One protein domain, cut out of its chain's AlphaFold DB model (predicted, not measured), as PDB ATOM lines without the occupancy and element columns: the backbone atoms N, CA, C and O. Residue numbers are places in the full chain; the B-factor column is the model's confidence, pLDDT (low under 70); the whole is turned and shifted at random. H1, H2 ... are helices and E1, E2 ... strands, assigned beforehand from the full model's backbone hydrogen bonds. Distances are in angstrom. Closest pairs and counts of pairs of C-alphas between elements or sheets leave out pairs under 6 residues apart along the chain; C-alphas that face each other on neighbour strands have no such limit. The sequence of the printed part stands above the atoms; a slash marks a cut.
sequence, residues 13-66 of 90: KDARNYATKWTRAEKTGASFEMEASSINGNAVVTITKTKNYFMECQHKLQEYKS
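AT A GLANCE: This is residues 13 to 66 of the 90 residues of an uncharacterized protein of Phytophthora parasitica P1569 (UniProt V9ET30). A two-stranded hairpin, E1 and E2, makes a narrow ribbon with H1 packed over one of its faces and the other face bare. From the end of E2 the chain goes on at once into H2, which extends away from the ribbon as an arm; its residues 58 to 66 stick out free and add to the length. The printed part has 54 residues with two named helices and two named strands, in the order H1, E1, E2, H2; the sheet, of order E1 - E2, is antiparallel, and the class is mixed, helices and strands. It is only just extended, close to loose, with a radius of gyration of the C-alphas of 15.3 A, and its C-alphas span 52 by 20 by 9 A.

IN THESE COORDINATES: E1 holds residues 32 to 39, 20.1 A from first to last C-alpha, and begins at C-alpha 32, (146.543, 133.855, 90.937). E1 bends by 62 degrees at residue 36. E2 holds residues 42 to 49 and is 21.9 A long. H1, residues 13 to 24, is 16.6 A long and begins at C-alpha 13, (128.213, 133.007, 99.704). H2, residues 52 to 66, is the longest helix with 15 residues and 21.3 A, and ends at C-alpha 66, (174.574, 138.726, 85.994).

HOW THE PARTS SIT: E1 and E2 are antiparallel neighbours and form a hairpin, with 154 degrees between their directions. The C-alphas of Phe 32 and Lys 49 face each other at 4.2 A. N 33 and O 48 are within hydrogen-bond range at 2.8 A, and so are N 42 and O 39 at 2.9 A. H1 and E1 have 14 pairs of C-alphas within 8 A, the closest being those of Arg 16 and Ala 36, 4.7 A apart. H1 and E2 have 6 such pairs, the closest being the C-alphas of Ala 15 and Val 45 at 5.7 A. H2 is apart from H1 and from E1. In H1 and H2 every O i to N i+4 pair is within hydrogen-bond range.

THE WHOLE: The outline is a rod, and the two C-alphas farthest apart are those of Gly 41 and Ser 66, at 52.7 A. Without residues 58 to 66 of H2, which stand free, the body of 45 residues spans 39 by 18 by 9 A. The printed part has no cut. The links E1 to E2 and E2 to H2 are tight, the link H1 to E1 with 7 residues is short, and no link is long. The mean pLDDT of the printed part is 93.3, and no printed residue is under 70.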
ATOM      1  N   LYS A  13     127.553 132.529  98.482       95.31
ATOM      2  CA  LYS A  13     128.213 133.007  99.704       95.31
ATOM      3  C   LYS A  13     129.375 132.096 100.108       95.31
ATOM      4  O   LYS A  13     130.430 132.600 100.483       95.31
ATOM      5  N   ASP A  14     129.217 130.780  99.979       94.88
ATOM      6  CA  ASP A  14     130.291 129.826 100.283       94.88
ATOM      7  C   ASP A  14     131.466 129.988  99.314       94.88
ATOM      8  O   ASP A  14     132.616 130.073  99.748       94.88
ATOM      9  N   ALA A  15     131.175 130.113  98.016       95.44
ATOM     10  CA  ALA A  15     132.186 130.386  96.997       95.44
ATOM     11  C   ALA A  15     132.908 131.722  97.257       95.44
ATOM     12  O   ALA A  15     134.135 131.795  97.190       95.44
ATOM     13  N   ARG A  16     132.167 132.776  97.634       96.38
ATOM     14  CA  ARG A  16     132.704 134.113  97.954       96.38
ATOM     15  C   ARG A  16     133.650 134.064  99.146       96.38
ATOM     16  O   ARG A  16     134.738 134.641  99.092       96.38
ATOM     17  N   ASN A  17     133.260 133.357 100.201       95.06
ATOM     18  CA  ASN A  17     134.087 133.182 101.392       95.06
ATOM     19  C   ASN A  17     135.363 132.400 101.068       95.06
ATOM     20  O   ASN A  17     136.447 132.785 101.507       95.06
ATOM     21  N   TYR A  18     135.248 131.340 100.263       93.94
ATOM     22  CA  TYR A  18     136.393 130.551  99.818       93.94
ATOM     23  C   TYR A  18     137.378 131.391  99.001       93.94
ATOM     24  O   TYR A  18     138.559 131.440  99.340       93.94
ATOM     25  N   ALA A  19     136.890 132.102  97.981       94.81
ATOM     26  CA  ALA A  19     137.707 132.990  97.161       94.81
ATOM     27  C   ALA A  19     138.417 134.042  98.026       94.81
ATOM     28  O   ALA A  19     139.632 134.187  97.958       94.81
ATOM     29  N   THR A  20     137.693 134.698  98.938       94.12
ATOM     30  CA  THR A  20     138.271 135.715  99.835       94.12
ATOM     31  C   THR A  20     139.370 135.142 100.734       94.12
ATOM     32  O   THR A  20     140.409 135.778 100.919       94.12
ATOM     33  N   LYS A  21     139.169 133.934 101.279       93.00
ATOM     34  CA  LYS A  21     140.159 133.252 102.123       93.00
ATOM     35  C   LYS A  21     141.464 133.009 101.363       93.00
ATOM     36  O   LYS A  21     142.531 133.343 101.871       93.00
ATOM     37  N   TRP A  22     141.385 132.456 100.155       90.00
ATOM     38  CA  TRP A  22     142.568 132.121  99.357       90.00
ATOM     39  C   TRP A  22     143.223 133.330  98.697       90.00
ATOM     40  O   TRP A  22     144.442 133.361  98.542       90.00
ATOM     41  N   THR A  23     142.452 134.365  98.369       87.75
ATOM     42  CA  THR A  23     143.012 135.630  97.889       87.75
ATOM     43  C   THR A  23     143.886 136.283  98.962       87.75
ATOM     44  O   THR A  23     144.954 136.781  98.622       87.75
ATOM     45  N   ARG A  24     143.514 136.191 100.247       87.44
ATOM     46  CA  ARG A  24     144.306 136.720 101.378       87.44
ATOM     47  C   ARG A  24     145.456 135.824 101.830       87.44
ATOM     48  O   ARG A  24     146.379 136.319 102.465       87.44
ATOM     49  N   ALA A  25     145.384 134.524 101.560       88.31
ATOM     50  CA  ALA A  25     146.450 133.602 101.919       88.31
ATOM     51  C   ALA A  25     147.732 133.917 101.134       88.31
ATOM     52  O   ALA A  25     147.678 134.266  99.945       88.31
ATOM     53  N   GLU A  26     148.871 133.758 101.806       85.44
ATOM     54  CA  GLU A  26     150.185 133.812 101.176       85.44
ATOM     55  C   GLU A  26     150.300 132.692 100.133       85.44
ATOM     56  O   GLU A  26     149.899 131.550 100.370       85.44
ATOM     57  N   LYS A  27     150.793 133.041  98.942       84.12
ATOM     58  CA  LYS A  27     150.913 132.123  97.805       84.12
ATOM     59  C   LYS A  27     152.390 131.897  97.535       84.12
ATOM     60  O   LYS A  27     153.051 132.729  96.925       84.12
ATOM     61  N   THR A  28     152.917 130.766  97.987       85.19
ATOM     62  CA  THR A  28     154.303 130.388  97.703       85.19
ATOM     63  C   THR A  28     154.382 129.727  96.333       85.19
ATOM     64  O   THR A  28     153.702 128.734  96.078       85.19
ATOM     65  N   GLY A  29     155.218 130.254  95.441       87.69
ATOM     66  CA  GLY A  29     155.501 129.590  94.167       87.69
ATOM     67  C   GLY A  29     154.405 129.714  93.100       87.69
ATOM     68  O   GLY A  29     154.418 128.977  92.116       87.69
ATOM     69  N   ALA A  30     153.418 130.587  93.299       89.69
ATOM     70  CA  ALA A  30     152.314 130.764  92.368       89.69
ATOM     71  C   ALA A  30     151.694 132.152  92.505       89.69
ATOM     72  O   ALA A  30     151.709 132.753  93.574       89.69
ATOM     73  N   SER A  31     151.069 132.624  91.428       92.25
ATOM     74  CA  SER A  31     150.316 133.871  91.437       92.25
ATOM     75  C   SER A  31     148.989 133.692  90.716       92.25
ATOM     76  O   SER A  31     148.938 133.265  89.559       92.25
ATOM     77  N   PHE A  32     147.905 133.968  91.433       92.94
ATOM     78  CA  PHE A  32     146.543 133.855  90.937       92.94
ATOM     79  C   PHE A  32     145.596 134.706  91.778       92.94
ATOM     80  O   PHE A  32     145.850 134.977  92.955       92.94
ATOM     81  N   GLU A  33     144.470 135.051  91.178       93.06
ATOM     82  CA  GLU A  33     143.320 135.648  91.839       93.06
ATOM     83  C   GLU A  33     142.165 134.653  91.853       93.06
ATOM     84  O   GLU A  33     142.077 133.761  91.003       93.06
ATOM     85  N   MET A  34     141.298 134.786  92.853       95.00
ATOM     86  CA  MET A  34     140.088 133.988  92.967       95.00
ATOM     87  C   MET A  34     138.883 134.892  93.172       95.00
ATOM     88  O   MET A  34     138.909 135.791  94.016       95.00
ATOM     89  N   GLU A  35     137.801 134.580  92.472       95.94
ATOM     90  CA  GLU A  35     136.514 135.243  92.636       95.94
ATOM     91  C   GLU A  35     135.370 134.232  92.615       95.94
ATOM     92  O   GLU A  35     135.452 133.170  92.000       95.94
ATOM     93  N   ALA A  36     134.290 134.557  93.320       96.31
ATOM     94  CA  ALA A  36     133.076 133.763  93.243       96.31
ATOM     95  C   ALA A  36     132.291 134.131  91.994       96.31
ATOM     96  O   ALA A  36     132.072 135.309  91.719       96.31
ATOM     97  N   SER A  37     131.818 133.109  91.298       94.75
ATOM     98  CA  SER A  37     130.986 133.240  90.113       94.75
ATOM     99  C   SER A  37     129.823 132.243  90.173       94.75
ATOM    100  O   SER A  37     129.685 131.458  91.119       94.75
ATOM    101  N   SER A  38     128.948 132.304  89.177       92.31
ATOM    102  CA  SER A  38     127.852 131.364  88.987       92.31
ATOM    103  C   SER A  38     127.834 130.906  87.538       92.31
ATOM    104  O   SER A  38     127.836 131.732  86.627       92.31
ATOM    105  N   ILE A  39     127.816 129.593  87.323       91.62
ATOM    106  CA  ILE A  39     127.693 128.987  85.994       91.62
ATOM    107  C   ILE A  39     126.457 128.099  86.014       91.62
ATOM    108  O   ILE A  39     126.376 127.167  86.813       91.62
ATOM    109  N   ASN A  40     125.488 128.385  85.141       90.44
ATOM    110  CA  ASN A  40     124.225 127.643  85.038       90.44
ATOM    111  C   ASN A  40     123.490 127.506  86.388       90.44
ATOM    112  O   ASN A  40     122.954 126.450  86.709       90.44
ATOM    113  N   GLY A  41     123.521 128.558  87.213       86.94
ATOM    114  CA  GLY A  41     122.906 128.569  88.545       86.94
ATOM    115  C   GLY A  41     123.726 127.889  89.648       86.94
ATOM    116  O   GLY A  41     123.353 127.986  90.815       86.94
ATOM    117  N   ASN A  42     124.857 127.257  89.322       92.00
ATOM    118  CA  ASN A  42     125.743 126.635  90.302       92.00
ATOM    119  C   ASN A  42     126.824 127.610  90.769       92.00
ATOM    120  O   ASN A  42     127.528 128.213  89.957       92.00
ATOM    121  N   ALA A  43     127.004 127.707  92.087       95.62
ATOM    122  CA  ALA A  43     128.074 128.494  92.683       95.62
ATOM    123  C   ALA A  43     129.444 127.865  92.394       95.62
ATOM    124  O   ALA A  43     129.685 126.695  92.700       95.62
ATOM    125  N   VAL A  44     130.354 128.662  91.840       94.44
ATOM    126  CA  VAL A  44     131.715 128.248  91.483       94.44
ATOM    127  C   VAL A  44     132.732 129.298  91.925       94.44
ATOM    128  O   VAL A  44     132.380 130.434  92.242       94.44
ATOM    129  N   VAL A  45     134.009 128.921  91.933       94.94
ATOM    130  CA  VAL A  45     135.126 129.857  92.092       94.94
ATOM    131  C   VAL A  45     135.923 129.865  90.797       94.94
ATOM    132  O   VAL A  45     136.381 128.815  90.346       94.94
ATOM    133  N   THR A  46     136.088 131.045  90.212       94.50
ATOM    134  CA  THR A  46     136.970 131.266  89.067       94.50
ATOM    135  C   THR A  46     138.373 131.531  89.591       94.50
ATOM    136  O   THR A  46     138.552 132.356  90.488       94.50
ATOM    137  N   ILE A  47     139.363 130.823  89.048       93.12
ATOM    138  CA  ILE A  47     140.777 131.015  89.374       93.12
ATOM    139  C   ILE A  47     141.467 131.595  88.143       93.12
ATOM    140  O   ILE A  47     141.561 130.930  87.111       93.12
ATOM    141  N   THR A  48     141.997 132.805  88.273       93.62
ATOM    142  CA  THR A  48     142.702 133.502  87.194       93.62
ATOM    143  C   THR A  48     144.187 133.528  87.512       93.62
ATOM    144  O   THR A  48     144.607 134.158  88.479       93.62
ATOM    145  N   LYS A  49     145.013 132.840  86.715       91.94
ATOM    146  CA  LYS A  49     146.475 132.915  86.868       91.94
ATOM    147  C   LYS A  49     146.947 134.323  86.517       91.94
ATOM    148  O   LYS A  49     146.545 134.865  85.490       91.94
ATOM    149  N   THR A  50     147.838 134.882  87.325       91.81
ATOM    150  CA  THR A  50     148.437 136.193  87.051       91.81
ATOM    151  C   THR A  50     149.921 136.055  86.726       91.81
ATOM    152  O   THR A  50     150.539 135.012  86.955       91.81
ATOM    153  N   LYS A  51     150.502 137.101  86.130       94.50
ATOM    154  CA  LYS A  51     151.887 137.075  85.636       94.50
ATOM    155  C   LYS A  51     152.935 137.370  86.716       94.50
ATOM    156  O   LYS A  51     154.110 137.175  86.439       94.50
ATOM    157  N   ASN A  52     152.551 137.795  87.924       92.12
ATOM    158  CA  ASN A  52     153.506 138.307  88.922       92.12
ATOM    159  C   ASN A  52     154.595 137.291  89.277       92.12
ATOM    160  O   ASN A  52     155.768 137.590  89.098       92.12
ATOM    161  N   TYR A  53     154.221 136.066  89.661       92.44
ATOM    162  CA  TYR A  53     155.212 135.034  89.996       92.44
ATOM    163  C   TYR A  53     156.137 134.699  88.817       92.44
ATOM    164  O   TYR A  53     157.330 134.482  88.996       92.44
ATOM    165  N   PHE A  54     155.614 134.714  87.586       94.00
ATOM    166  CA  PHE A  54     156.453 134.544  86.401       94.00
ATOM    167  C   PHE A  54     157.472 135.683  86.269       94.00
ATOM    168  O   PHE A  54     158.646 135.416  86.033       94.00
ATOM    169  N   MET A  55     157.044 136.933  86.459       96.44
ATOM    170  CA  MET A  55     157.933 138.096  86.403       96.44
ATOM    171  C   MET A  55     158.999 138.058  87.505       96.44
ATOM    172  O   MET A  55     160.162 138.323  87.223       96.44
ATOM    173  N   GLU A  56     158.640 137.655  88.726       94.88
ATOM    174  CA  GLU A  56     159.598 137.447  89.822       94.88
ATOM    175  C   GLU A  56     160.650 136.390  89.465       94.88
ATOM    176  O   GLU A  56     161.843 136.591  89.698       94.88
ATOM    177  N   CYS A  57     160.236 135.273  88.856       95.31
ATOM    178  CA  CYS A  57     161.167 134.258  88.366       95.31
ATOM    179  C   CYS A  57     162.085 134.801  87.263       95.31
ATOM    180  O   CYS A  57     163.275 134.492  87.270       95.31
ATOM    181  N   GLN A  58     161.558 135.600  86.330       97.25
ATOM    182  CA  GLN A  58     162.372 136.219  85.278       97.25
ATOM    183  C   GLN A  58     163.407 137.188  85.859       97.25
ATOM    184  O   GLN A  58     164.560 137.162  85.437       97.25
ATOM    185  N   HIS A  59     163.024 137.985  86.858       97.19
ATOM    186  CA  HIS A  59     163.936 138.898  87.538       97.19
ATOM    187  C   HIS A  59     165.080 138.149  88.230       97.19
ATOM    188  O   HIS A  59     166.247 138.421  87.965       97.19
ATOM    189  N   LYS A  60     164.758 137.131  89.038       96.94
ATOM    190  CA  LYS A  60     165.770 136.295  89.707       96.94
ATOM    191  C   LYS A  60     166.705 135.608  88.717       96.94
ATOM    192  O   LYS A  60     167.906 135.524  88.943       96.94
ATOM    193  N   LEU A  61     166.170 135.130  87.594       97.88
ATOM    194  CA  LEU A  61     166.989 134.539  86.540       97.88
ATOM    195  C   LEU A  61     167.992 135.551  85.965       97.88
ATOM    196  O   LEU A  61     169.128 135.183  85.675       97.88
ATOM    197  N   GLN A  62     167.586 136.807  85.789       98.25
ATOM    198  CA  GLN A  62     168.473 137.867  85.317       98.25
ATOM    199  C   GLN A  62     169.565 138.211  86.342       98.25
ATOM    200  O   GLN A  62     170.719 138.401  85.952       98.25
ATOM    201  N   GLU A  63     169.228 138.242  87.632       97.88
ATOM    202  CA  GLU A  63     170.202 138.421  88.717       97.88
ATOM    203  C   GLU A  63     171.253 137.307  88.693       97.88
ATOM    204  O   GLU A  63     172.447 137.594  88.660       97.88
ATOM    205  N   TYR A  64     170.825 136.043  88.598       97.94
ATOM    206  CA  TYR A  64     171.750 134.906  88.554       97.94
ATOM    207  C   TYR A  64     172.636 134.889  87.314       97.94
ATOM    208  O   TYR A  64     173.804 134.527  87.409       97.94
ATOM    209  N   LYS A  65     172.109 135.285  86.150       97.50
ATOM    210  CA  LYS A  65     172.935 135.436  84.944       97.50
ATOM    211  C   LYS A  65     174.014 136.495  85.150       97.50
ATOM    212  O   LYS A  65     175.178 136.221  84.902       97.50
ATOM    213  N   SER A  66     173.629 137.651  85.687       96.81
ATOM    214  CA  SER A  66     174.574 138.726  85.994       96.81
ATOM    215  C   SER A  66     175.651 138.260  86.975       96.81
ATOM    216  O   SER A  66     176.830 138.511  86.755       96.81
TER     217      SER A  66